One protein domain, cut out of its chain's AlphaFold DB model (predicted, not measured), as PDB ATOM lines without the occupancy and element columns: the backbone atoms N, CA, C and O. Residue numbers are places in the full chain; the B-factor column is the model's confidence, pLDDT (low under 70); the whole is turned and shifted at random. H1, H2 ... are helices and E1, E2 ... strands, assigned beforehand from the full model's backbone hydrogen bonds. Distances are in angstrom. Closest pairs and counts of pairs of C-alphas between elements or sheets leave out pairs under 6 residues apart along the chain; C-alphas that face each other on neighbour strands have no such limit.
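AT A GLANCE: This is residues 2 to 54 of the 58 residues of an uncharacterized protein of Flavonifractor plautii (UniProt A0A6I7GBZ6). What is the picture? There is little regular structure: a long looped stretch, residues 2 to 26, leads into one short helix, H1, beside a two-stranded hairpin, E1 and E2. What makes it up? The printed part has 53 residues, with H1, E1 and E2 in that order; only 18 are in these elements, mixed in class, and the sheet E1 - E2 is antiparallel. How large is it? It is compact, with a radius of gyration of the C-alphas of 10.9 A and spans of 33 by 22 by 21 A.

IN THESE COORDINATES: Where is the helix? H1 is residues 27 to 33, 10.0 A long, from C-alpha 27 at (26.921, 45.993, -22.565). Where are the strands? E1 is residues 37 to 42, 15.4 A long, and E2 is residues 45 to 49, 13.2 A long, ending at C-alpha 49 at (14.091, 44.131, -20.823).

HOW THE PARTS SIT: How do the strands pair? E1 and E2 are a hairpin, antiparallel at 162 degrees, with N 39 and O 47 within hydrogen-bond range at 2.9 A. Where is H1? Its closest C-alphas to E1 are Leu 28 and Ile 38, 7.1 A; to E2, Leu 28 and Met 48, 7.2 A. In H1 every O i to N i+4 pair is within hydrogen-bond range.

THE WHOLE: Is it cut? The printed part has no cut, and both links are tight. Where is confidence low? Mean pLDDT of the printed part is 73.0; 22 residues are under 70, among them 2 to 10.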
ATOM      1  N   GLU A   2      24.622  46.217 -39.733       53.94
ATOM      2  CA  GLU A   2      24.048  47.385 -39.068       53.94
ATOM      3  C   GLU A   2      25.095  47.891 -38.078       53.94
ATOM      4  O   GLU A   2      25.687  47.110 -37.334       53.94
ATOM      5  N   GLN A   3      25.443  49.170 -38.179       53.34
ATOM      6  CA  GLN A   3      26.438  49.755 -37.295       53.34
ATOM      7  C   GLN A   3      25.839  49.749 -35.888       53.34
ATOM      8  O   GLN A   3      24.764  50.305 -35.688       53.34
ATOM      9  N   LEU A   4      26.495  49.071 -34.945       61.12
ATOM     10  CA  LEU A   4      26.062  48.994 -33.550       61.12
ATOM     11  C   LEU A   4      26.029  50.411 -32.963       61.12
ATOM     12  O   LEU A   4      27.084  50.994 -32.706       61.12
ATOM     13  N   ILE A   5      24.830  50.960 -32.774       66.88
ATOM     14  CA  ILE A   5      24.623  52.273 -32.163       66.88
ATOM     15  C   ILE A   5      24.491  52.096 -30.645       66.88
ATOM     16  O   ILE A   5      23.624  51.369 -30.162       66.88
ATOM     17  N   CYS A   6      25.346  52.782 -29.897       68.94
ATOM     18  CA  CYS A   6      25.284  52.926 -28.454       68.94
ATOM     19  C   CYS A   6      23.989  53.685 -28.093       68.94
ATOM     20  O   CYS A   6      23.807  54.835 -28.501       68.94
ATOM     21  N   PRO A   7      23.058  53.066 -27.344       66.56
ATOM     22  CA  PRO A   7      21.726  53.634 -27.112       66.56
ATOM     23  C   PRO A   7      21.745  54.876 -26.209       66.56
ATOM     24  O   PRO A   7      20.753  55.585 -26.120       66.56
ATOM     25  N   LEU A   8      22.873  55.142 -25.547       68.25
ATOM     26  CA  LEU A   8      23.056  56.267 -24.632       68.25
ATOM     27  C   LEU A   8      23.513  57.555 -25.324       68.25
ATOM     28  O   LEU A   8      23.197  58.643 -24.852       68.25
ATOM     29  N   ASP A   9      24.295  57.448 -26.401       69.94
ATOM     30  CA  ASP A   9      24.878  58.604 -27.094       69.94
ATOM     31  C   ASP A   9      24.500  58.683 -28.584       69.94
ATOM     32  O   ASP A   9      24.804  59.682 -29.241       69.94
ATOM     33  N   GLY A  10      23.824  57.659 -29.115       67.44
ATOM     34  CA  GLY A  10      23.421  57.580 -30.515       67.44
ATOM     35  C   GLY A  10      24.593  57.440 -31.492       67.44
ATOM     36  O   GLY A  10      24.396  57.608 -32.697       67.44
ATOM     37  N   LYS A  11      25.806  57.159 -31.006       70.31
ATOM     38  CA  LYS A  11      27.014  56.974 -31.820       70.31
ATOM     39  C   LYS A  11      27.358  55.502 -31.938       70.31
ATOM     40  O   LYS A  11      26.802  54.657 -31.249       70.31
ATOM     41  N   THR A  12      28.296  55.175 -32.815       68.69
ATOM     42  CA  THR A  12      28.846  53.824 -32.901       68.69
ATOM     43  C   THR A  12      29.405  53.390 -31.541       68.69
ATOM     44  O   THR A  12      30.022  54.196 -30.845       68.69
ATOM     45  N   CYS A  13      29.210  52.124 -31.165       67.62
ATOM     46  CA  CYS A  13      29.815  51.521 -29.976       67.62
ATOM     47  C   CYS A  13      31.357  51.545 -30.084       67.62
ATOM     48  O   CYS A  13      31.999  50.613 -30.572       67.62
ATOM     49  N   GLU A  14      31.957  52.651 -29.655       68.94
ATOM     50  CA  GLU A  14      33.399  52.895 -29.655       68.94
ATOM     51  C   GLU A  14      33.952  52.937 -28.222       68.94
ATOM     52  O   GLU A  14      33.230  52.773 -27.238       68.94
ATOM     53  N   ARG A  15      35.270  53.130 -28.085       63.69
ATOM     54  CA  ARG A  15      35.959  53.165 -26.780       63.69
ATOM     55  C   ARG A  15      35.368  54.164 -25.787       63.69
ATOM     56  O   ARG A  15      35.453  53.903 -24.592       63.69
ATOM     57  N   ASP A  16      34.783  55.245 -26.285       67.19
ATOM     58  CA  ASP A  16      34.253  56.339 -25.473       67.19
ATOM     59  C   ASP A  16      32.744  56.233 -25.206       67.19
ATOM     60  O   ASP A  16      32.186  57.102 -24.536       67.19
ATOM     61  N   CYS A  17      32.067  55.189 -25.700       70.50
ATOM     62  CA  CYS A  17      30.645  55.017 -25.420       70.50
ATOM     63  C   CYS A  17      30.451  54.716 -23.916       70.50
ATOM     64  O   CYS A  17      31.112  53.825 -23.369       70.50
ATOM     65  N   PRO A  18      29.531  55.419 -23.229       70.06
ATOM     66  CA  PRO A  18      29.272  55.231 -21.798       70.06
ATOM     67  C   PRO A  18      28.708  53.842 -21.453       70.06
ATOM     68  O   PRO A  18      28.718  53.455 -20.289       70.06
ATOM     69  N   ASP A  19      28.256  53.081 -22.456       69.88
ATOM     70  CA  ASP A  19      27.835  51.677 -22.338       69.88
ATOM     71  C   ASP A  19      29.016  50.682 -22.318       69.88
ATOM     72  O   ASP A  19      28.834  49.465 -22.221       69.88
ATOM     73  N   ARG A  20      30.259  51.156 -22.459       72.69
ATOM     74  CA  ARG A  20      31.423  50.271 -22.518       72.69
ATOM     75  C   ARG A  20      31.660  49.575 -21.177       72.69
ATOM     76  O   ARG A  20      31.910  50.221 -20.160       72.69
ATOM     77  N   TYR A  21      31.700  48.244 -21.196       70.25
ATOM     78  CA  TYR A  21      32.013  47.429 -20.023       70.25
ATOM     79  C   TYR A  21      33.412  46.801 -20.148       70.25
ATOM     80  O   TYR A  21      33.621  45.769 -20.790       70.25
ATOM     81  N   GLY A  22      34.402  47.457 -19.531       68.19
ATOM     82  CA  GLY A  22      35.803  47.021 -19.506       68.19
ATOM     83  C   GLY A  22      36.477  47.001 -20.888       68.19
ATOM     84  O   GLY A  22      36.360  47.935 -21.685       68.19
ATOM     85  N   GLU A  23      37.210  45.922 -21.175       67.06
ATOM     86  CA  GLU A  23      37.789  45.642 -22.502       67.06
ATOM     87  C   GLU A  23      36.754  45.020 -23.472       67.06
ATOM     88  O   GLU A  23      37.037  44.874 -24.658       67.06
ATOM     89  N   GLY A  24      35.558  44.660 -22.981       61.06
ATOM     90  CA  GLY A  24      34.635  43.698 -23.599       61.06
ATOM     91  C   GLY A  24      33.535  44.248 -24.514       61.06
ATOM     92  O   GLY A  24      32.590  43.521 -24.797       61.06
ATOM     93  N   GLY A  25      33.626  45.490 -24.996       69.06
ATOM     94  CA  GLY A  25      32.592  46.089 -25.860       69.06
ATOM     95  C   GLY A  25      31.473  46.793 -25.079       69.06
ATOM     96  O   GLY A  25      31.689  47.198 -23.936       69.06
ATOM     97  N   CYS A  26      30.312  47.000 -25.710       77.69
ATOM     98  CA  CYS A  26      29.182  47.746 -25.138       77.69
ATOM     99  C   CYS A  26      28.099  46.802 -24.596       77.69
ATOM    100  O   CYS A  26      27.585  45.958 -25.333       77.69
ATOM    101  N   LEU A  27      27.763  46.934 -23.310       79.12
ATOM    102  CA  LEU A  27      26.921  45.993 -22.565       79.12
ATOM    103  C   LEU A  27      25.480  45.929 -23.085       79.12
ATOM    104  O   LEU A  27      24.979  44.836 -23.353       79.12
ATOM    105  N   LEU A  28      24.813  47.074 -23.241       77.88
ATOM    106  CA  LEU A  28      23.447  47.162 -23.771       77.88
ATOM    107  C   LEU A  28      23.395  46.676 -25.213       77.88
ATOM    108  O   LEU A  28      22.366  46.192 -25.676       77.88
ATOM    109  N   THR A  29      24.505  46.789 -25.933       75.75
ATOM    110  CA  THR A  29      24.567  46.314 -27.311       75.75
ATOM    111  C   THR A  29      24.664  44.796 -27.384       75.75
ATOM    112  O   THR A  29      23.879  44.175 -28.095       75.75
ATOM    113  N   THR A  30      25.510  44.183 -26.555       78.94
ATOM    114  CA  THR A  30      25.497  42.727 -26.352       78.94
ATOM    115  C   THR A  30      24.121  42.251 -25.884       78.94
ATOM    116  O   THR A  30      23.621  41.234 -26.352       78.94
ATOM    117  N   ALA A  31      23.465  42.992 -24.988       81.19
ATOM    118  CA  ALA A  31      22.118  42.656 -24.542       81.19
ATOM    119  C   ALA A  31      21.101  42.690 -25.700       81.19
ATOM    120  O   ALA A  31      20.274  41.785 -25.786       81.19
ATOM    121  N   GLN A  32      21.181  43.670 -26.609       79.06
ATOM    122  CA  GLN A  32      20.341  43.728 -27.815       79.06
ATOM    123  C   GLN A  32      20.569  42.537 -28.747       79.06
ATOM    124  O   GLN A  32      19.597  41.952 -29.219       79.06
ATOM    125  N   GLU A  33      21.824  42.134 -28.973       79.00
ATOM    126  CA  GLU A  33      22.142  40.932 -29.763       79.00
ATOM    127  C   GLU A  33      21.582  39.651 -29.128       79.00
ATOM    128  O   GLU A  33      21.203  38.718 -29.831       79.00
ATOM    129  N   LEU A  34      21.479  39.622 -27.798       81.94
ATOM    130  CA  LEU A  34      20.849  38.541 -27.039       81.94
ATOM    131  C   LEU A  34      19.312  38.653 -26.973       81.94
ATOM    132  O   LEU A  34      18.679  37.855 -26.282       81.94
ATOM    133  N   GLY A  35      18.703  39.626 -27.659       82.25
ATOM    134  CA  GLY A  35      17.249  39.803 -27.739       82.25
ATOM    135  C   GLY A  35      16.642  40.748 -26.696       82.25
ATOM    136  O   GLY A  35      15.418  40.821 -26.572       82.25
ATOM    137  N   ALA A  36      17.451  41.493 -25.939       83.88
ATOM    138  CA  ALA A  36      16.931  42.508 -25.027       83.88
ATOM    139  C   ALA A  36      16.365  43.710 -25.796       83.88
ATOM    140  O   ALA A  36      16.985  44.235 -26.722       83.88
ATOM    141  N   LYS A  37      15.225  44.228 -25.342       84.12
ATOM    142  CA  LYS A  37      14.767  45.574 -25.695       84.12
ATOM    143  C   LYS A  37      15.400  46.567 -24.722       84.12
ATOM    144  O   LYS A  37      15.343  46.366 -23.505       84.12
ATOM    145  N   ILE A  38      15.982  47.641 -25.247       82.31
ATOM    146  CA  ILE A  38      16.563  48.712 -24.431       82.31
ATOM    147  C   ILE A  38      15.528  49.815 -24.242       82.31
ATOM    148  O   ILE A  38      14.949  50.312 -25.207       82.31
ATOM    149  N   LEU A  39      15.290  50.177 -22.985       83.38
ATOM    150  CA  LEU A  39      14.414  51.269 -22.581       83.38
ATOM    151  C   LEU A  39      15.288  52.430 -22.104       83.38
ATOM    152  O   LEU A  39      16.019  52.282 -21.126       83.38
ATOM    153  N   ASP A  40      15.217  53.571 -22.782       80.56
ATOM    154  CA  ASP A  40      15.907  54.794 -22.366       80.56
ATOM    155  C   ASP A  40      14.999  55.631 -21.451       80.56
ATOM    156  O   ASP A  40      13.901  56.034 -21.846       80.56
ATOM    157  N   PHE A  41      15.446  55.876 -20.218       80.06
ATOM    158  CA  PHE A  41      14.756  56.720 -19.236       80.06
ATOM    159  C   PHE A  41      15.380  58.121 -19.119       80.06
ATOM    160  O   PHE A  41      14.911  58.940 -18.324       80.06
ATOM    161  N   GLY A  42      16.419  58.413 -19.905       73.25
ATOM    162  CA  GLY A  42      17.152  59.670 -19.893       73.25
ATOM    163  C   GLY A  42      18.177  59.778 -18.760       73.25
ATOM    164  O   GLY A  42      18.118  59.106 -17.726       73.25
ATOM    165  N   GLY A  43      19.158  60.665 -18.957       67.62
ATOM    166  CA  GLY A  43      20.171  60.975 -17.944       67.62
ATOM    167  C   GLY A  43      20.981  59.754 -17.503       67.62
ATOM    168  O   GLY A  43      21.137  59.551 -16.305       67.62
ATOM    169  N   VAL A  44      21.442  58.947 -18.470       70.06
ATOM    170  CA  VAL A  44      22.182  57.671 -18.328       70.06
ATOM    171  C   VAL A  44      21.426  56.508 -17.675       70.06
ATOM    172  O   VAL A  44      21.996  55.434 -17.493       70.06
ATOM    173  N   ASN A  45      20.142  56.679 -17.358       76.12
ATOM    174  CA  ASN A  45      19.319  55.598 -16.829       76.12
ATOM    175  C   ASN A  45      18.728  54.788 -17.980       76.12
ATOM    176  O   ASN A  45      17.942  55.299 -18.774       76.12
ATOM    177  N   VAL A  46      19.076  53.509 -18.033       78.81
ATOM    178  CA  VAL A  46      18.620  52.581 -19.067       78.81
ATOM    179  C   VAL A  46      18.137  51.285 -18.440       78.81
ATOM    180  O   VAL A  46      18.722  50.776 -17.483       78.81
ATOM    181  N   GLY A  47      17.046  50.756 -18.980       81.38
ATOM    182  CA  GLY A  47      16.518  49.442 -18.647       81.38
ATOM    183  C   GLY A  47      16.841  48.441 -19.745       81.38
ATOM    184  O   GLY A  47      16.650  48.725 -20.925       81.38
ATOM    185  N   MET A  48      17.276  47.249 -19.351       86.25
ATOM    186  CA  MET A  48      17.326  46.084 -20.231       86.25
ATOM    187  C   MET A  48      16.108  45.216 -19.941       86.25
ATOM    188  O   MET A  48      15.913  44.793 -18.798       86.25
ATOM    189  N   MET A  49      15.288  44.954 -20.956       85.94
ATOM    190  CA  MET A  49      14.091  44.131 -20.823       85.94
ATOM    191  C   MET A  49      14.169  42.927 -21.757       85.94
ATOM    192  O   MET A  49      14.230  43.082 -22.973       85.94
ATOM    193  N   PHE A  50      14.113  41.726 -21.187       85.62
ATOM    194  CA  PHE A  50      13.910  40.492 -21.941       85.62
ATOM    195  C   PHE A  50      12.433  40.122 -21.865       85.62
ATOM    196  O   PHE A  50      11.881  39.967 -20.772       85.62
ATOM    197  N   LEU A  51      11.789  40.012 -23.022       81.44
ATOM    198  CA  LEU A  51      10.399  39.591 -23.117       81.44
ATOM    199  C   LEU A  51      10.361  38.074 -23.339       81.44
ATOM    200  O   LEU A  51      11.041  37.581 -24.239       81.44
ATOM    201  N   PRO A  52       9.592  37.309 -22.547       72.69
ATOM    202  CA  PRO A  52       9.371  35.906 -22.857       72.69
ATOM    203  C   PRO A  52       8.571  35.808 -24.165       72.69
ATOM    204  O   PRO A  52       7.434  36.273 -24.215       72.69
ATOM    205  N   GLY A  53       9.158  35.204 -25.205       62.88
ATOM    206  CA  GLY A  53       8.446  34.850 -26.439       62.88
ATOM    207  C   GLY A  53       8.878  35.531 -27.744       62.88
ATOM    208  O   GLY A  53       8.126  35.427 -28.700       62.88
ATOM    209  N   ASP A  54      10.054  36.164 -27.845       57.09
ATOM    210  CA  ASP A  54      10.580  36.680 -29.138       57.09
ATOM    211  C   ASP A  54      11.159  35.554 -30.052       57.09
ATOM    212  O   ASP A  54      11.890  35.818 -30.998       57.09
TER     213      ASP A  54